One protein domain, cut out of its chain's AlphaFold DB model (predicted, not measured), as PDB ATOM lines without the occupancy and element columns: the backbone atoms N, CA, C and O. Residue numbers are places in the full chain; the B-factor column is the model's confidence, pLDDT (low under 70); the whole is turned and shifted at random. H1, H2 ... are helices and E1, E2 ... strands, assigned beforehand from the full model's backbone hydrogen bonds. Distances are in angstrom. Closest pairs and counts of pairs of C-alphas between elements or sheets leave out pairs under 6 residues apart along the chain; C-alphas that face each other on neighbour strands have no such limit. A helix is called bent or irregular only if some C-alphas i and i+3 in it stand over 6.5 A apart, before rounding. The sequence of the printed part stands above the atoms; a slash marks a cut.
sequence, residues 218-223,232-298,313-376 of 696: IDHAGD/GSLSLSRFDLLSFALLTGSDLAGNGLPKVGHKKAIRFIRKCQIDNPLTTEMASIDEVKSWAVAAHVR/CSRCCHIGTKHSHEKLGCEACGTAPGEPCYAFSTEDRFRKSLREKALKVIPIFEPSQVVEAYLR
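What this domain is: This is residues 218 to 223, 232 to 298 and 313 to 376 of the 696 residues of the protein "Predicted protein" of Phaeodactylum tricornutum (strain CCAP 1055/1) (UniProt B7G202). Look for two lobes of unequal size: a larger one of crossed helices, in which H1, H2, H5 and H6 pack round the long H3, and a smaller one of loops with the short helix H4. Residues 329 to 345, between H4 and H5, are a stretch of 17 residues with no named element, and its later residues join the two lobes. The printed part has 137 residues with one named strand and six named helices, in the order E1, H1, H2, H3, H4, H5, H6, and its class is mostly helix. It is only just compact, close to loose, with a radius of gyration of the C-alphas of 17.0 A and spans of 54 by 39 by 28 A.

How they stand to each other: Start at H3, residues 280 to 296, the hub, which touches four helices. Its residues 281 to 288 touch H1, residues 238 to 248, the same way at a steep tilt of 45 degrees; the closest C-alphas, Ser 243 and Ile 285, are 5.3 A apart. H2, residues 262 to 275, touches H3 about perpendicular at 78 degrees, with C-alphas 273 and 280 closest at 4.5 A. H5, residues 346 to 358, touches H3 at a steep tilt of 48 degrees, with C-alphas 291 and 355 closest at 6.1 A. H6, residues 367 to 375, touches H3 at a steep tilt of 44 degrees, opposite ways, with C-alphas 289 and 367 closest at 5.9 A. H4, residues 322 to 328, touches no helix. E1, residues 233 to 235, pairs with no named strand; its closest C-alpha to H2 is Leu 234, 6.9 A from that of Arg 270. Every O i to N i+4 pair is within hydrogen-bond range in H1, H2, H4, H5 and H6, but in H3 9 of 13 are. H3 is irregular: C-alphas 281 and 284 are 7.3 A apart.

Where its parts are: Find C-alpha 280 at (25.259, 55.517, -14.955); from there H3 runs 25.8 A to C-alpha 296. H2 is 20.0 A long, H5 18.7 A and H1 15.2 A. E1 begins at C-alpha 233, at (25.216, 45.690, -4.557), and H6 ends at C-alpha 375, at (7.832, 60.458, -17.081).

The domain as a whole: The two C-alphas farthest apart are those of Lys 327 and Arg 376, at 54.7 A. Residues 224 to 231 are not printed, with 13.8 A between C-alphas 223 and 232, nor are residues 299 to 312, with 24.6 A between C-alphas 298 and 313. The links H1 to H2 and H4 to H5 are long. Look for pLDDT under 70 at residues 220 to 223 and 294 to 298; the mean of the printed part is 84.4.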
ATOM      1  N   ILE A 218      23.917  41.345  -6.948       83.19
ATOM      2  CA  ILE A 218      24.519  40.743  -8.134       83.19
ATOM      3  C   ILE A 218      24.785  39.258  -7.848       83.19
ATOM      4  O   ILE A 218      25.609  38.908  -7.007       83.19
ATOM      5  N   ASP A 219      24.088  38.364  -8.554       70.12
ATOM      6  CA  ASP A 219      24.344  36.919  -8.489       70.12
ATOM      7  C   ASP A 219      25.512  36.553  -9.425       70.12
ATOM      8  O   ASP A 219      25.299  36.331 -10.616       70.12
ATOM      9  N   HIS A 220      26.730  36.427  -8.887       60.69
ATOM     10  CA  HIS A 220      27.952  36.050  -9.629       60.69
ATOM     11  C   HIS A 220      27.969  34.591 -10.154       60.69
ATOM     12  O   HIS A 220      28.959  34.135 -10.717       60.69
ATOM     13  N   ALA A 221      26.871  33.841 -10.000       48.56
ATOM     14  CA  ALA A 221      26.764  32.392 -10.215       48.56
ATOM     15  C   ALA A 221      26.799  31.925 -11.696       48.56
ATOM     16  O   ALA A 221      26.156  30.936 -12.053       48.56
ATOM     17  N   GLY A 222      27.508  32.646 -12.567       45.91
ATOM     18  CA  GLY A 222      27.741  32.290 -13.970       45.91
ATOM     19  C   GLY A 222      29.207  32.360 -14.408       45.91
ATOM     20  O   GLY A 222      29.561  31.692 -15.378       45.91
ATOM     21  N   ASP A 223      30.055  33.107 -13.696       46.47
ATOM     22  CA  ASP A 223      31.417  33.419 -14.133       46.47
ATOM     23  C   ASP A 223      32.428  32.624 -13.290       46.47
ATOM     24  O   ASP A 223      32.706  32.956 -12.142       46.47
ATOM     25  N   GLY A 232      28.375  41.893  -4.812       72.25
ATOM     26  CA  GLY A 232      28.191  43.320  -5.083       72.25
ATOM     27  C   GLY A 232      26.725  43.778  -4.998       72.25
ATOM     28  O   GLY A 232      25.816  43.083  -5.463       72.25
ATOM     29  N   SER A 233      26.499  44.981  -4.456       85.19
ATOM     30  CA  SER A 233      25.216  45.690  -4.557       85.19
ATOM     31  C   SER A 233      25.247  46.677  -5.724       85.19
ATOM     32  O   SER A 233      26.111  47.552  -5.755       85.19
ATOM     33  N   LEU A 234      24.285  46.583  -6.636       90.88
ATOM     34  CA  LEU A 234      24.056  47.546  -7.711       90.88
ATOM     35  C   LEU A 234      23.056  48.607  -7.239       90.88
ATOM     36  O   LEU A 234      21.976  48.227  -6.796       90.88
ATOM     37  N   SER A 235      23.368  49.900  -7.334       93.38
ATOM     38  CA  SER A 235      22.393  50.983  -7.123       93.38
ATOM     39  C   SER A 235      21.442  51.105  -8.317       93.38
ATOM     40  O   SER A 235      21.883  51.019  -9.465       93.38
ATOM     41  N   LEU A 236      20.150  51.312  -8.054       94.62
ATOM     42  CA  LEU A 236      19.115  51.436  -9.083       94.62
ATOM     43  C   LEU A 236      18.515  52.844  -9.075       94.62
ATOM     44  O   LEU A 236      17.795  53.208  -8.147       94.62
ATOM     45  N   SER A 237      18.765  53.615 -10.130       94.75
ATOM     46  CA  SER A 237      18.057  54.869 -10.388       94.75
ATOM     47  C   SER A 237      16.615  54.611 -10.846       94.75
ATOM     48  O   SER A 237      16.239  53.500 -11.237       94.75
ATOM     49  N   ARG A 238      15.792  55.668 -10.898       94.31
ATOM     50  CA  ARG A 238      14.455  55.599 -11.513       94.31
ATOM     51  C   ARG A 238      14.514  55.105 -12.964       94.31
ATOM     52  O   ARG A 238      13.650  54.336 -13.376       94.31
ATOM     53  N   PHE A 239      15.514  55.524 -13.738       94.56
ATOM     54  CA  PHE A 239      15.669  55.112 -15.134       94.56
ATOM     55  C   PHE A 239      16.083  53.639 -15.258       94.56
ATOM     56  O   PHE A 239      15.570  52.951 -16.140       94.56
ATOM     57  N   ASP A 240      16.878  53.114 -14.321       95.31
ATOM     58  CA  ASP A 240      17.161  51.676 -14.226       95.31
ATOM     59  C   ASP A 240      15.885  50.865 -13.930       95.31
ATOM     60  O   ASP A 240      15.704  49.779 -14.488       95.31
ATOM     61  N   LEU A 241      14.951  51.395 -13.123       94.69
ATOM     62  CA  LEU A 241      13.628  50.779 -12.929       94.69
ATOM     63  C   LEU A 241      12.783  50.793 -14.213       94.69
ATOM     64  O   LEU A 241      12.085  49.815 -14.486       94.69
ATOM     65  N   LEU A 242      12.865  51.849 -15.032       94.00
ATOM     66  CA  LEU A 242      12.201  51.890 -16.344       94.00
ATOM     67  C   LEU A 242      12.830  50.885 -17.324       94.00
ATOM     68  O   LEU A 242      12.104  50.166 -18.011       94.00
ATOM     69  N   SER A 243      14.160  50.752 -17.342       94.56
ATOM     70  CA  SER A 243      14.854  49.706 -18.105       94.56
ATOM     71  C   SER A 243      14.448  48.310 -17.637       94.56
ATOM     72  O   SER A 243      14.156  47.444 -18.459       94.56
ATOM     73  N   PHE A 244      14.367  48.083 -16.323       94.56
ATOM     74  CA  PHE A 244      13.880  46.831 -15.751       94.56
ATOM     75  C   PHE A 244      12.448  46.533 -16.217       94.56
ATOM     76  O   PHE A 244      12.193  45.448 -16.739       94.56
ATOM     77  N   ALA A 245      11.540  47.509 -16.120       92.38
ATOM     78  CA  ALA A 245      10.145  47.401 -16.544       92.38
ATOM     79  C   ALA A 245       9.993  47.051 -18.034       92.38
ATOM     80  O   ALA A 245       9.235  46.142 -18.377       92.38
ATOM     81  N   LEU A 246      10.763  47.701 -18.912       91.25
ATOM     82  CA  LEU A 246      10.818  47.403 -20.349       91.25
ATOM     83  C   LEU A 246      11.334  45.989 -20.645       91.25
ATOM     84  O   LEU A 246      10.866  45.330 -21.575       91.25
ATOM     85  N   LEU A 247      12.291  45.502 -19.854       91.88
ATOM     86  CA  LEU A 247      12.900  44.187 -20.045       91.88
ATOM     87  C   LEU A 247      12.048  43.045 -19.474       91.88
ATOM     88  O   LEU A 247      12.026  41.970 -20.075       91.88
ATOM     89  N   THR A 248      11.356  43.244 -18.346       91.31
ATOM     90  CA  THR A 248      10.573  42.196 -17.656       91.31
ATOM     91  C   THR A 248       9.061  42.263 -17.880       91.31
ATOM     92  O   THR A 248       8.379  41.285 -17.587       91.31
ATOM     93  N   GLY A 249       8.539  43.387 -18.375       86.62
ATOM     94  CA  GLY A 249       7.115  43.621 -18.622       86.62
ATOM     95  C   GLY A 249       6.378  44.245 -17.433       86.62
ATOM     96  O   GLY A 249       6.341  43.678 -16.336       86.62
ATOM     97  N   SER A 250       5.757  45.400 -17.671       84.94
ATOM     98  CA  SER A 250       4.989  46.197 -16.705       84.94
ATOM     99  C   SER A 250       3.598  46.543 -17.230       84.94
ATOM    100  O   SER A 250       3.248  46.211 -18.362       84.94
ATOM    101  N   ASP A 251       2.804  47.246 -16.431       78.38
ATOM    102  CA  ASP A 251       1.457  47.647 -16.825       78.38
ATOM    103  C   ASP A 251       1.447  48.668 -17.985       78.38
ATOM    104  O   ASP A 251       0.508  48.669 -18.788       78.38
ATOM    105  N   LEU A 252       2.518  49.450 -18.179       79.38
ATOM    106  CA  LEU A 252       2.713  50.266 -19.390       79.38
ATOM    107  C   LEU A 252       3.656  49.631 -20.432       79.38
ATOM    108  O   LEU A 252       3.511  49.930 -21.612       79.38
ATOM    109  N   ALA A 253       4.573  48.733 -20.043       78.62
ATOM    110  CA  ALA A 253       5.515  48.047 -20.948       78.62
ATOM    111  C   ALA A 253       5.009  46.692 -21.496       78.62
ATOM    112  O   ALA A 253       5.717  45.993 -22.228       78.62
ATOM    113  N   GLY A 254       3.801  46.269 -21.122       80.81
ATOM    114  CA  GLY A 254       3.203  45.005 -21.544       80.81
ATOM    115  C   GLY A 254       3.981  43.775 -21.062       80.81
ATOM    116  O   GLY A 254       4.265  43.607 -19.880       80.81
ATOM    117  N   ASN A 255       4.312  42.868 -21.987       81.44
ATOM    118  CA  ASN A 255       4.929  41.573 -21.658       81.44
ATOM    119  C   ASN A 255       6.473  41.626 -21.572       81.44
ATOM    120  O   ASN A 255       7.084  40.603 -21.270       81.44
ATOM    121  N   GLY A 256       7.100  42.780 -21.841       86.88
ATOM    122  CA  GLY A 256       8.560  42.926 -21.871       86.88
ATOM    123  C   GLY A 256       9.242  42.056 -22.936       86.88
ATOM    124  O   GLY A 256       8.627  41.666 -23.932       86.88
ATOM    125  N   LEU A 257      10.525  41.730 -22.734       88.44
ATOM    126  CA  LEU A 257      11.285  40.917 -23.688       88.44
ATOM    127  C   LEU A 257      11.140  39.400 -23.438       88.44
ATOM    128  O   LEU A 257      11.257  38.920 -22.305       88.44
ATOM    129  N   PRO A 258      10.984  38.577 -24.494       86.94
ATOM    130  CA  PRO A 258      10.712  37.149 -24.349       86.94
ATOM    131  C   PRO A 258      11.855  36.392 -23.653       86.94
ATOM    132  O   PRO A 258      13.025  36.445 -24.054       86.94
ATOM    133  N   LYS A 259      11.512  35.619 -22.613       88.00
ATOM    134  CA  LYS A 259      12.459  34.849 -21.774       88.00
ATOM    135  C   LYS A 259      13.536  35.735 -21.106       88.00
ATOM    136  O   LYS A 259      14.686  35.301 -20.917       88.00
ATOM    137  N   VAL A 260      13.171  36.978 -20.786       89.69
ATOM    138  CA  VAL A 260      13.898  37.921 -19.921       89.69
ATOM    139  C   VAL A 260      13.124  38.058 -18.602       89.69
ATOM    140  O   VAL A 260      11.936  37.770 -18.536       89.69
ATOM    141  N   GLY A 261      13.825  38.373 -17.519       89.44
ATOM    142  CA  GLY A 261      13.283  38.422 -16.160       89.44
ATOM    143  C   GLY A 261      14.337  38.975 -15.202       89.44
ATOM    144  O   GLY A 261      15.494  39.108 -15.602       89.44
ATOM    145  N   HIS A 262      13.953  39.274 -13.959       90.25
ATOM    146  CA  HIS A 262      14.729  40.087 -13.009       90.25
ATOM    147  C   HIS A 262      16.263  39.895 -13.046       90.25
ATOM    148  O   HIS A 262      16.970  40.856 -13.328       90.25
ATOM    149  N   LYS A 263      16.801  38.670 -12.889       90.31
ATOM    150  CA  LYS A 263      18.267  38.432 -12.926       90.31
ATOM    151  C   LYS A 263      18.941  38.907 -14.223       90.31
ATOM    152  O   LYS A 263      20.046  39.434 -14.191       90.31
ATOM    153  N   LYS A 264      18.274  38.734 -15.368       91.56
ATOM    154  CA  LYS A 264      18.762  39.168 -16.689       91.56
ATOM    155  C   LYS A 264      18.655  40.685 -16.867       91.56
ATOM    156  O   LYS A 264      19.539  41.263 -17.485       91.56
ATOM    157  N   ALA A 265      17.621  41.316 -16.311       93.19
ATOM    158  CA  ALA A 265      17.499  42.773 -16.310       93.19
ATOM    159  C   ALA A 265      18.600  43.423 -15.453       93.19
ATOM    160  O   ALA A 265      19.303  44.298 -15.943       93.19
ATOM    161  N   ILE A 266      18.840  42.925 -14.233       93.44
ATOM    162  CA  ILE A 266      19.918  43.419 -13.356       93.44
ATOM    163  C   ILE A 266      21.311  43.191 -13.969       93.44
ATOM    164  O   ILE A 266      22.133  44.102 -13.943       93.44
ATOM    165  N   ARG A 267      21.570  42.028 -14.594       92.00
ATOM    166  CA  ARG A 267      22.817  41.776 -15.351       92.00
ATOM    167  C   ARG A 267      23.037  42.822 -16.454       92.00
ATOM    168  O   ARG A 267      24.121  43.384 -16.562       92.00
ATOM    169  N   PHE A 268      21.996  43.103 -17.237       93.06
ATOM    170  CA  PHE A 268      22.044  44.094 -18.310       93.06
ATOM    171  C   PHE A 268      22.293  45.516 -17.785       93.06
ATOM    172  O   PHE A 268      23.188  46.195 -18.284       93.06
ATOM    173  N   ILE A 269      21.547  45.938 -16.759       94.12
ATOM    174  CA  ILE A 269      21.695  47.254 -16.125       94.12
ATOM    175  C   ILE A 269      23.124  47.431 -15.596       94.12
ATOM    176  O   ILE A 269      23.775  48.420 -15.925       94.12
ATOM    177  N   ARG A 270      23.661  46.426 -14.884       92.69
ATOM    178  CA  ARG A 270      25.052  46.420 -14.403       92.69
ATOM    179  C   ARG A 270      26.052  46.651 -15.535       92.69
ATOM    180  O   ARG A 270      26.938  47.483 -15.385       92.69
ATOM    181  N   LYS A 271      25.926  45.934 -16.660       90.56
ATOM    182  CA  LYS A 271      26.836  46.111 -17.805       90.56
ATOM    183  C   LYS A 271      26.734  47.525 -18.383       90.56
ATOM    184  O   LYS A 271      27.764  48.134 -18.630       90.56
ATOM    185  N   CYS A 272      25.527  48.077 -18.513       92.38
ATOM    186  CA  CYS A 272      25.343  49.446 -19.002       92.38
ATOM    187  C   CYS A 272      25.987  50.492 -18.079       92.38
ATOM    188  O   CYS A 272      26.683  51.371 -18.581       92.38
ATOM    189  N   GLN A 273      25.815  50.372 -16.757       92.06
ATOM    190  CA  GLN A 273      26.454  51.263 -15.779       92.06
ATOM    191  C   GLN A 273      27.992  51.148 -15.799       92.06
ATOM    192  O   GLN A 273      28.673  52.166 -15.736       92.06
ATOM    193  N   ILE A 274      28.543  49.934 -15.940       89.44
ATOM    194  CA  ILE A 274      29.998  49.706 -16.063       89.44
ATOM    195  C   ILE A 274      30.556  50.311 -17.360       89.44
ATOM    196  O   ILE A 274      31.617  50.926 -17.337       89.44
ATOM    197  N   ASP A 275      29.844  50.155 -18.478       87.25
ATOM    198  CA  ASP A 275      30.278  50.648 -19.790       87.25
ATOM    199  C   ASP A 275      30.175  52.181 -19.922       87.25
ATOM    200  O   ASP A 275      30.818  52.764 -20.790       87.25
ATOM    201  N   ASN A 276      29.363  52.838 -19.084       89.81
ATOM    202  CA  ASN A 276      29.082  54.277 -19.153       89.81
ATOM    203  C   ASN A 276      29.185  54.928 -17.753       89.81
ATOM    204  O   ASN A 276      28.189  55.431 -17.224       89.81
ATOM    205  N   PRO A 277      30.380  54.954 -17.130       87.62
ATOM    206  CA  PRO A 277      30.551  55.396 -15.742       87.62
ATOM    207  C   PRO A 277      30.251  56.889 -15.513       87.62
ATOM    208  O   PRO A 277      30.067  57.305 -14.373       87.62
ATOM    209  N   LEU A 278      30.179  57.696 -16.579       87.19
ATOM    210  CA  LEU A 278      29.838  59.125 -16.521       87.19
ATOM    211  C   LEU A 278      28.324  59.403 -16.571       87.19
ATOM    212  O   LEU A 278      27.902  60.518 -16.281       87.19
ATOM    213  N   THR A 279      27.505  58.420 -16.956       89.31
ATOM    214  CA  THR A 279      26.053  58.576 -17.178       89.31
ATOM    215  C   THR A 279      25.258  57.396 -16.612       89.31
ATOM    216  O   THR A 279      24.202  57.043 -17.135       89.31
ATOM    217  N   THR A 280      25.757  56.781 -15.533       85.88
ATOM    218  CA  THR A 280      25.259  55.517 -14.955       85.88
ATOM    219  C   THR A 280      23.739  55.450 -14.807       85.88
ATOM    220  O   THR A 280      23.152  54.457 -15.225       85.88
ATOM    221  N   GLU A 281      23.092  56.505 -14.299       86.81
ATOM    222  CA  GLU A 281      21.630  56.554 -14.146       86.81
ATOM    223  C   GLU A 281      20.876  56.384 -15.476       86.81
ATOM    224  O   GLU A 281      19.842  55.729 -15.526       86.81
ATOM    225  N   MET A 282      21.377  56.957 -16.574       90.31
ATOM    226  CA  MET A 282      20.706  56.926 -17.883       90.31
ATOM    227  C   MET A 282      21.238  55.827 -18.816       90.31
ATOM    228  O   MET A 282      20.566  55.446 -19.778       90.31
ATOM    229  N   ALA A 283      22.406  55.259 -18.513       92.25
ATOM    230  CA  ALA A 283      23.106  54.288 -19.347       92.25
ATOM    231  C   ALA A 283      22.236  53.092 -19.771       92.25
ATOM    232  O   ALA A 283      22.269  52.667 -20.928       92.25
ATOM    233  N   SER A 284      21.430  52.548 -18.851       93.75
ATOM    234  CA  SER A 284      20.559  51.411 -19.152       93.75
ATOM    235  C   SER A 284      19.359  51.784 -20.019       93.75
ATOM    236  O   SER A 284      18.834  50.921 -20.723       93.75
ATOM    237  N   ILE A 285      18.856  53.023 -19.937       93.62
ATOM    238  CA  ILE A 285      17.643  53.427 -20.660       93.62
ATOM    239  C   ILE A 285      17.976  53.928 -22.063       93.62
ATOM    240  O   ILE A 285      17.230  53.642 -22.997       93.62
ATOM    241  N   ASP A 286      19.121  54.583 -22.242       92.56
ATOM    242  CA  ASP A 286      19.559  55.080 -23.545       92.56
ATOM    243  C   ASP A 286      20.062  53.950 -24.459       92.56
ATOM    244  O   ASP A 286      19.719  53.930 -25.643       92.56
ATOM    245  N   GLU A 287      20.722  52.922 -23.907       91.94
ATOM    246  CA  GLU A 287      20.987  51.666 -24.627       91.94
ATOM    247  C   GLU A 287      19.679  51.035 -25.135       91.94
ATOM    248  O   GLU A 287      19.576  50.688 -26.312       91.94
ATOM    249  N   VAL A 288      18.650  50.932 -24.284       91.12
ATOM    250  CA  VAL A 288      17.357  50.334 -24.661       91.12
ATOM    251  C   VAL A 288      16.621  51.180 -25.711       91.12
ATOM    252  O   VAL A 288      16.048  50.612 -26.642       91.12
ATOM    253  N   LYS A 289      16.680  52.519 -25.636       90.25
ATOM    254  CA  LYS A 289      16.171  53.420 -26.692       90.25
ATOM    255  C   LYS A 289      16.912  53.227 -28.020       90.25
ATOM    256  O   LYS A 289      16.270  53.207 -29.070       90.25
ATOM    257  N   SER A 290      18.237  53.037 -27.999       89.00
ATOM    258  CA  SER A 290      19.045  52.857 -29.220       89.00
ATOM    259  C   SER A 290      18.587  51.659 -30.065       89.00
ATOM    260  O   SER A 290      18.624  51.697 -31.299       89.00
ATOM    261  N   TRP A 291      18.081  50.605 -29.414       86.94
ATOM    262  CA  TRP A 291      17.567  49.411 -30.084       86.94
ATOM    263  C   TRP A 291      16.316  49.706 -30.922       86.94
ATOM    264  O   TRP A 291      16.135  49.081 -31.964       86.94
ATOM    265  N   ALA A 292      15.490  50.671 -30.508       78.19
ATOM    266  CA  ALA A 292      14.291  51.081 -31.235       78.19
ATOM    267  C   ALA A 292      14.616  51.963 -32.447       78.19
ATOM    268  O   ALA A 292      14.015  51.787 -33.507       78.19
ATOM    269  N   VAL A 293      15.628  52.835 -32.350       73.88
ATOM    270  CA  VAL A 293      16.163  53.563 -33.517       73.88
ATOM    271  C   VAL A 293      16.645  52.561 -34.574       73.88
ATOM    272  O   VAL A 293      16.268  52.652 -35.741       73.88
ATOM    273  N   ALA A 294      17.371  51.522 -34.153       67.94
ATOM    274  CA  ALA A 294      17.792  50.428 -35.030       67.94
ATOM    275  C   ALA A 294      16.648  49.511 -35.525       67.94
ATOM    276  O   ALA A 294      16.873  48.727 -36.444       67.94
ATOM    277  N   ALA A 295      15.445  49.585 -34.944       65.56
ATOM    278  CA  ALA A 295      14.247  48.895 -35.440       65.56
ATOM    279  C   ALA A 295      13.525  49.707 -36.532       65.56
ATOM    280  O   ALA A 295      12.997  49.136 -37.490       65.56
ATOM    281  N   HIS A 296      13.524  51.037 -36.388       63.69
ATOM    282  CA  HIS A 296      12.954  51.984 -37.349       63.69
ATOM    283  C   HIS A 296      13.811  52.130 -38.604       63.69
ATOM    284  O   HIS A 296      13.270  52.195 -39.708       63.69
ATOM    285  N   VAL A 297      15.141  52.115 -38.453       59.53
ATOM    286  CA  VAL A 297      16.089  52.043 -39.573       59.53
ATOM    287  C   VAL A 297      16.089  50.621 -40.149       59.53
ATOM    288  O   VAL A 297      17.066  49.877 -40.074       59.53
ATOM    289  N   ARG A 298      14.968  50.241 -40.773       50.16
ATOM    290  CA  ARG A 298      14.979  49.219 -41.820       50.16
ATOM    291  C   ARG A 298      15.787  49.801 -42.981       50.16
ATOM    292  O   ARG A 298      15.384  50.841 -43.505       50.16
ATOM    293  N   CYS A 313      31.911  34.487 -35.843       82.75
ATOM    294  CA  CYS A 313      33.098  34.065 -35.115       82.75
ATOM    295  C   CYS A 313      32.828  33.946 -33.613       82.75
ATOM    296  O   CYS A 313      32.295  34.858 -32.976       82.75
ATOM    297  N   SER A 314      33.259  32.837 -33.008       81.00
ATOM    298  CA  SER A 314      33.086  32.578 -31.574       81.00
ATOM    299  C   SER A 314      33.971  33.448 -30.667       81.00
ATOM    300  O   SER A 314      33.810  33.392 -29.445       81.00
ATOM    301  N   ARG A 315      34.865  34.275 -31.234       81.44
ATOM    302  CA  ARG A 315      35.690  35.259 -30.512       81.44
ATOM    303  C   ARG A 315      35.164  36.693 -30.668       81.44
ATOM    304  O   ARG A 315      34.775  37.266 -29.656       81.44
ATOM    305  N   CYS A 316      35.060  37.222 -31.892       82.69
ATOM    306  CA  CYS A 316      34.643  38.615 -32.154       82.69
ATOM    307  C   CYS A 316      33.173  38.809 -32.576       82.69
ATOM    308  O   CYS A 316      32.694  39.935 -32.614       82.69
ATOM    309  N   CYS A 317      32.439  37.738 -32.899       76.81
ATOM    310  CA  CYS A 317      31.042  37.781 -33.359       76.81
ATOM    311  C   CYS A 317      30.766  38.551 -34.674       76.81
ATOM    312  O   CYS A 317      29.597  38.813 -34.979       76.81
ATOM    313  N   HIS A 318      31.807  38.827 -35.471       84.19
ATOM    314  CA  HIS A 318      31.723  39.223 -36.885       84.19
ATOM    315  C   HIS A 318      31.524  38.011 -37.816       84.19
ATOM    316  O   HIS A 318      31.680  36.866 -37.386       84.19
ATOM    317  N   ILE A 319      31.175  38.262 -39.085       84.12
ATOM    318  CA  ILE A 319      30.938  37.233 -40.115       84.12
ATOM    319  C   ILE A 319      32.239  36.468 -40.416       84.12
ATOM    320  O   ILE A 319      33.312  37.062 -40.500       84.12
ATOM    321  N   GLY A 320      32.139  35.145 -40.568       82.25
ATOM    322  CA  GLY A 320      33.268  34.220 -40.681       82.25
ATOM    323  C   GLY A 320      33.430  33.356 -39.427       82.25
ATOM    324  O   GLY A 320      33.014  33.718 -38.331       82.25
ATOM    325  N   THR A 321      34.030  32.176 -39.565       86.75
ATOM    326  CA  THR A 321      34.356  31.301 -38.423       86.75
ATOM    327  C   THR A 321      35.635  31.751 -37.707       86.75
ATOM    328  O   THR A 321      36.476  32.420 -38.308       86.75
ATOM    329  N   LYS A 322      35.842  31.301 -36.458       85.62
ATOM    330  CA  LYS A 322      37.109  31.506 -35.725       85.62
ATOM    331  C   LYS A 322      38.321  31.052 -36.548       85.62
ATOM    332  O   LYS A 322      39.246  31.830 -36.714       85.62
ATOM    333  N   HIS A 323      38.260  29.861 -37.144       85.25
ATOM    334  CA  HIS A 323      39.365  29.317 -37.938       85.25
ATOM    335  C   HIS A 323      39.644  30.106 -39.228       85.25
ATOM    336  O   HIS A 323      40.798  30.308 -39.594       85.25
ATOM    337  N   SER A 324      38.606  30.607 -39.907       85.88
ATOM    338  CA  SER A 324      38.810  31.479 -41.072       85.88
ATOM    339  C   SER A 324      39.418  32.827 -40.687       85.88
ATOM    340  O   SER A 324      40.239  33.329 -41.445       85.88
ATOM    341  N   HIS A 325      39.086  33.388 -39.516       88.44
ATOM    342  CA  HIS A 325      39.751  34.608 -39.044       88.44
ATOM    343  C   HIS A 325      41.179  34.356 -38.553       88.44
ATOM    344  O   HIS A 325      42.055  35.164 -38.822       88.44
ATOM    345  N   GLU A 326      41.457  33.212 -37.927       85.81
ATOM    346  CA  GLU A 326      42.830  32.798 -37.596       85.81
ATOM    347  C   GLU A 326      43.701  32.649 -38.852       85.81
ATOM    348  O   GLU A 326      44.887  32.962 -38.819       85.81
ATOM    349  N   LYS A 327      43.123  32.204 -39.977       87.56
ATOM    350  CA  LYS A 327      43.854  31.991 -41.234       87.56
ATOM    351  C   LYS A 327      43.959  33.229 -42.136       87.56
ATOM    352  O   LYS A 327      44.911  33.312 -42.904       87.56
ATOM    353  N   LEU A 328      42.991  34.147 -42.095       87.88
ATOM    354  CA  LEU A 328      42.876  35.271 -43.044       87.88
ATOM    355  C   LEU A 328      42.825  36.656 -42.376       87.88
ATOM    356  O   LEU A 328      42.760  37.662 -43.076       87.88
ATOM    357  N   GLY A 329      42.841  36.720 -41.046       84.81
ATOM    358  CA  GLY A 329      42.560  37.939 -40.299       84.81
ATOM    359  C   GLY A 329      41.061  38.238 -40.175       84.81
ATOM    360  O   GLY A 329      40.193  37.470 -40.598       84.81
ATOM    361  N   CYS A 330      40.736  39.372 -39.561       86.25
ATOM    362  CA  CYS A 330      39.371  39.861 -39.412       86.25
ATOM    363  C   CYS A 330      39.357  41.373 -39.632       86.25
ATOM    364  O   CYS A 330      39.669  42.134 -38.719       86.25
ATOM    365  N   GLU A 331      38.959  41.795 -40.833       84.69
ATOM    366  CA  GLU A 331      38.870  43.200 -41.262       84.69
ATOM    367  C   GLU A 331      38.118  44.074 -40.245       84.69
ATOM    368  O   GLU A 331      38.649  45.067 -39.760       84.69
ATOM    369  N   ALA A 332      36.939  43.631 -39.798       81.31
ATOM    370  CA  ALA A 332      36.138  44.327 -38.787       81.31
ATOM    371  C   ALA A 332      36.736  44.313 -37.356       81.31
ATOM    372  O   ALA A 332      36.158  44.909 -36.450       81.31
ATOM    373  N   CYS A 333      37.868  43.636 -37.123       82.38
ATOM    374  CA  CYS A 333      38.693  43.789 -35.912       82.38
ATOM    375  C   CYS A 333      40.036  44.491 -36.175       82.38
ATOM    376  O   CYS A 333      40.773  44.711 -35.219       82.38
ATOM    377  N   GLY A 334      40.395  44.758 -37.435       84.06
ATOM    378  CA  GLY A 334      41.734  45.197 -37.833       84.06
ATOM    379  C   GLY A 334      42.850  44.153 -37.662       84.06
ATOM    380  O   GLY A 334      44.012  44.529 -37.736       84.06
ATOM    381  N   THR A 335      42.536  42.872 -37.419       88.56
ATOM    382  CA  THR A 335      43.552  41.841 -37.107       88.56
ATOM    383  C   THR A 335      44.036  41.096 -38.350       88.56
ATOM    384  O   THR A 335      43.216  40.684 -39.174       88.56
ATOM    385  N   ALA A 336      45.341  40.860 -38.453       87.44
ATOM    386  CA  ALA A 336      46.021  40.164 -39.545       87.44
ATOM    387  C   ALA A 336      45.893  38.619 -39.471       87.44
ATOM    388  O   ALA A 336      45.448  38.075 -38.455       87.44
ATOM    389  N   PRO A 337      46.280  37.868 -40.526       87.38
ATOM    390  CA  PRO A 337      46.436  36.414 -40.457       87.38
ATOM    391  C   PRO A 337      47.331  35.976 -39.287       87.38
ATOM    392  O   PRO A 337      48.405  36.532 -39.077       87.38
ATOM    393  N   GLY A 338      46.894  34.969 -38.529       80.69
ATOM    394  CA  GLY A 338      47.559  34.496 -37.311       80.69
ATOM    395  C   GLY A 338      47.209  35.276 -36.036       80.69
ATOM    396  O   GLY A 338      47.372  34.733 -34.942       80.69
ATOM    397  N   GLU A 339      46.678  36.497 -36.132       84.62
ATOM    398  CA  GLU A 339      46.324  37.295 -34.955       84.62
ATOM    399  C   GLU A 339      44.956  36.903 -34.360       84.62
ATOM    400  O   GLU A 339      43.969  36.714 -35.081       84.62
ATOM    401  N   PRO A 340      44.834  36.814 -33.023       79.94
ATOM    402  CA  PRO A 340      43.578  36.464 -32.379       79.94
ATOM    403  C   PRO A 340      42.632  37.673 -32.313       79.94
ATOM    404  O   PRO A 340      42.889  38.629 -31.587       79.94
ATOM    405  N   CYS A 341      41.481  37.587 -32.988       83.69
ATOM    406  CA  CYS A 341      40.469  38.654 -33.055       83.69
ATOM    407  C   CYS A 341      40.081  39.245 -31.686       83.69
ATOM    408  O   CYS A 341      40.182  38.570 -30.658       83.69
ATOM    409  N   TYR A 342      39.495  40.446 -31.674       81.38
ATOM    410  CA  TYR A 342      38.944  41.038 -30.450       81.38
ATOM    411  C   TYR A 342      37.993  40.075 -29.710       81.38
ATOM    412  O   TYR A 342      37.138  39.421 -30.316       81.38
ATOM    413  N   ALA A 343      38.150  39.964 -28.389       78.62
ATOM    414  CA  ALA A 343      37.377  39.052 -27.554       78.62
ATOM    415  C   ALA A 343      36.060  39.707 -27.104       78.62
ATOM    416  O   ALA A 343      35.970  40.292 -26.030       78.62
ATOM    417  N   PHE A 344      35.019  39.584 -27.928       77.69
ATOM    418  CA  PHE A 344      33.674  40.072 -27.617       77.69
ATOM    419  C   PHE A 344      33.133  39.327 -26.383       77.69
ATOM    420  O   PHE A 344      33.010  38.095 -26.421       77.69
ATOM    421  N   SER A 345      32.869  40.034 -25.279       79.75
ATOM    422  CA  SER A 345      32.714  39.404 -23.957       79.75
ATOM    423  C   SER A 345      31.415  38.601 -23.814       79.75
ATOM    424  O   SER A 345      30.499  38.686 -24.636       79.75
ATOM    425  N   THR A 346      31.309  37.803 -22.748       81.00
ATOM    426  CA  THR A 346      30.069  37.088 -22.392       81.00
ATOM    427  C   THR A 346      28.897  38.052 -22.178       81.00
ATOM    428  O   THR A 346      27.776  37.759 -22.601       81.00
ATOM    429  N   GLU A 347      29.164  39.229 -21.608       81.00
ATOM    430  CA  GLU A 347      28.189  40.303 -21.422       81.00
ATOM    431  C   GLU A 347      27.795  40.988 -22.734       81.00
ATOM    432  O   GLU A 347      26.615  41.259 -22.952       81.00
ATOM    433  N   ASP A 348      28.735  41.226 -23.653       82.31
ATOM    434  CA  ASP A 348      28.420  41.875 -24.935       82.31
ATOM    435  C   ASP A 348      27.599  40.941 -25.841       82.31
ATOM    436  O   ASP A 348      26.643  41.365 -26.497       82.31
ATOM    437  N   ARG A 349      27.884  39.630 -25.803       83.56
ATOM    438  CA  ARG A 349      27.039  38.583 -26.416       83.56
ATOM    439  C   ARG A 349      25.637  38.576 -25.812       83.56
ATOM    440  O   ARG A 349      24.651  38.421 -26.535       83.56
ATOM    441  N   PHE A 350      25.534  38.759 -24.497       87.62
ATOM    442  CA  PHE A 350      24.258  38.842 -23.797       87.62
ATOM    443  C   PHE A 350      23.477  40.118 -24.177       87.62
ATOM    444  O   PHE A 350      22.304  39.999 -24.540       87.62
ATOM    445  N   ARG A 351      24.120  41.297 -24.229       87.81
ATOM    446  CA  ARG A 351      23.545  42.549 -24.771       87.81
ATOM    447  C   ARG A 351      23.056  42.365 -26.212       87.81
ATOM    448  O   ARG A 351      21.891  42.647 -26.492       87.81
ATOM    449  N   LYS A 352      23.883  41.800 -27.106       85.25
ATOM    450  CA  LYS A 352      23.502  41.486 -28.500       85.25
ATOM    451  C   LYS A 352      22.266  40.580 -28.555       85.25
ATOM    452  O   LYS A 352      21.334  40.872 -29.298       85.25
ATOM    453  N   SER A 353      22.200  39.546 -27.713       89.00
ATOM    454  CA  SER A 353      21.038  38.648 -27.621       89.00
ATOM    455  C   SER A 353      19.762  39.337 -27.105       89.00
ATOM    456  O   SER A 353      18.663  38.981 -27.534       89.00
ATOM    457  N   LEU A 354      19.865  40.331 -26.214       90.31
ATOM    458  CA  LEU A 354      18.714  41.143 -25.795       90.31
ATOM    459  C   LEU A 354      18.235  42.073 -26.917       90.31
ATOM    460  O   LEU A 354      17.043  42.069 -27.226       90.31
ATOM    461  N   ARG A 355      19.153  42.781 -27.589       89.38
ATOM    462  CA  ARG A 355      18.841  43.625 -28.754       89.38
ATOM    463  C   ARG A 355      18.185  42.819 -29.876       89.38
ATOM    464  O   ARG A 355      17.149  43.216 -30.397       89.38
ATOM    465  N   GLU A 356      18.719  41.642 -30.193       86.00
ATOM    466  CA  GLU A 356      18.119  40.725 -31.167       86.00
ATOM    467  C   GLU A 356      16.704  40.273 -30.799       86.00
ATOM    468  O   GLU A 356      15.915  39.998 -31.698       86.00
ATOM    469  N   LYS A 357      16.366  40.165 -29.508       88.44
ATOM    470  CA  LYS A 357      14.989  39.882 -29.083       88.44
ATOM    471  C   LYS A 357      14.093  41.094 -29.257       88.44
ATOM    472  O   LYS A 357      12.993  40.917 -29.762       88.44
ATOM    473  N   ALA A 358      14.553  42.283 -28.862       86.75
ATOM    474  CA  ALA A 358      13.811  43.535 -29.009       86.75
ATOM    475  C   ALA A 358      13.416  43.783 -30.476       86.75
ATOM    476  O   ALA A 358      12.245  43.998 -30.772       86.75
ATOM    477  N   LEU A 359      14.365  43.601 -31.402       83.50
ATOM    478  CA  LEU A 359      14.149  43.685 -32.854       83.50
ATOM    479  C   LEU A 359      13.200  42.606 -33.427       83.50
ATOM    480  O   LEU A 359      12.813  42.693 -34.589       83.50
ATOM    481  N   LYS A 360      12.840  41.581 -32.641       83.88
ATOM    482  CA  LYS A 360      11.946  40.469 -33.019       83.88
ATOM    483  C   LYS A 360      10.606  40.495 -32.255       83.88
ATOM    484  O   LYS A 360       9.829  39.549 -32.385       83.88
ATOM    485  N   VAL A 361      10.321  41.528 -31.450       80.12
ATOM    486  CA  VAL A 361       9.010  41.691 -30.785       80.12
ATOM    487  C   VAL A 361       7.971  42.216 -31.784       80.12
ATOM    488  O   VAL A 361       8.283  43.027 -32.654       80.12
ATOM    489  N   ILE A 362       6.732  41.731 -31.659       70.19
ATOM    490  CA  ILE A 362       5.555  42.230 -32.378       70.19
ATOM    491  C   ILE A 362       4.458  42.505 -31.326       70.19
ATOM    492  O   ILE A 362       4.146  41.584 -30.563       70.19
ATOM    493  N   PRO A 363       3.860  43.717 -31.257       71.88
ATOM    494  CA  PRO A 363       4.187  44.925 -32.031       71.88
ATOM    495  C   PRO A 363       5.627  45.417 -31.794       71.88
ATOM    496  O   PRO A 363       6.333  44.880 -30.943       71.88
ATOM    497  N   ILE A 364       6.065  46.402 -32.588       75.81
ATOM    498  CA  ILE A 364       7.437  46.934 -32.546       75.81
ATOM    499  C   ILE A 364       7.775  47.401 -31.120       75.81
ATOM    500  O   ILE A 364       6.919  47.881 -30.374       75.81
ATOM    501  N   PHE A 365       9.026  47.189 -30.717       79.94
ATOM    502  CA  PHE A 365       9.518  47.559 -29.397       79.94
ATOM    503  C   PHE A 365       9.714  49.082 -29.300       79.94
ATOM    504  O   PHE A 365      10.739  49.597 -29.743       79.94
ATOM    505  N   GLU A 366       8.737  49.773 -28.694       81.81
ATOM    506  CA  GLU A 366       8.683  51.238 -28.520       81.81
ATOM    507  C   GLU A 366       9.013  51.706 -27.081       81.81
ATOM    508  O   GLU A 366       8.136  52.177 -26.349       81.81
ATOM    509  N   PRO A 367      10.278  51.614 -26.626       86.62
ATOM    510  CA  PRO A 367      10.668  52.005 -25.276       86.62
ATOM    511  C   PRO A 367      10.464  53.501 -25.027       86.62
ATOM    512  O   PRO A 367      10.067  53.874 -23.929       86.62
ATOM    513  N   SER A 368      10.678  54.359 -26.030       88.31
ATOM    514  CA  SER A 368      10.529  55.814 -25.892       88.31
ATOM    515  C   SER A 368       9.099  56.222 -25.526       88.31
ATOM    516  O   SER A 368       8.918  57.072 -24.658       88.31
ATOM    517  N   GLN A 369       8.086  55.577 -26.118       85.31
ATOM    518  CA  GLN A 369       6.676  55.842 -25.807       85.31
ATOM    519  C   GLN A 369       6.328  55.433 -24.368       85.31
ATOM    520  O   GLN A 369       5.643  56.165 -23.657       85.31
ATOM    521  N   VAL A 370       6.826  54.277 -23.924       85.31
ATOM    522  CA  VAL A 370       6.591  53.755 -22.568       85.31
ATOM    523  C   VAL A 370       7.334  54.583 -21.512       85.31
ATOM    524  O   VAL A 370       6.773  54.870 -20.458       85.31
ATOM    525  N   VAL A 371       8.569  55.009 -21.794       89.88
ATOM    526  CA  VAL A 371       9.340  55.917 -20.926       89.88
ATOM    527  C   VAL A 371       8.609  57.243 -20.767       89.88
ATOM    528  O   VAL A 371       8.394  57.675 -19.637       89.88
ATOM    529  N   GLU A 372       8.164  57.856 -21.864       88.69
ATOM    530  CA  GLU A 372       7.415  59.112 -21.809       88.69
ATOM    531  C   GLU A 372       6.106  58.958 -21.018       88.69
ATOM    532  O   GLU A 372       5.776  59.823 -20.209       88.69
ATOM    533  N   ALA A 373       5.414  57.819 -21.135       85.50
ATOM    534  CA  ALA A 373       4.218  57.524 -20.343       85.50
ATOM    535  C   ALA A 373       4.485  57.373 -18.826       85.50
ATOM    536  O   ALA A 373       3.595  57.670 -18.030       85.50
ATOM    537  N   TYR A 374       5.691  56.969 -18.402       88.62
ATOM    538  CA  TYR A 374       6.093  56.991 -16.985       88.62
ATOM    539  C   TYR A 374       6.646  58.351 -16.523       88.62
ATOM    540  O   TYR A 374       6.520  58.680 -15.342       88.62
ATOM    541  N   LEU A 375       7.267  59.140 -17.408       88.19
ATOM    542  CA  LEU A 375       7.832  60.458 -17.081       88.19
ATOM    543  C   LEU A 375       6.775  61.573 -17.065       88.19
ATOM    544  O   LEU A 375       6.797  62.424 -16.176       88.19
ATOM    545  N   ARG A 376       5.837  61.553 -18.019       81.56
ATOM    546  CA  ARG A 376       4.714  62.492 -18.161       81.56
ATOM    547  C   ARG A 376       3.371  61.744 -18.165       81.56
ATOM    548  O   ARG A 376       2.657  61.749 -19.168       81.56
TER     549      ARG A 376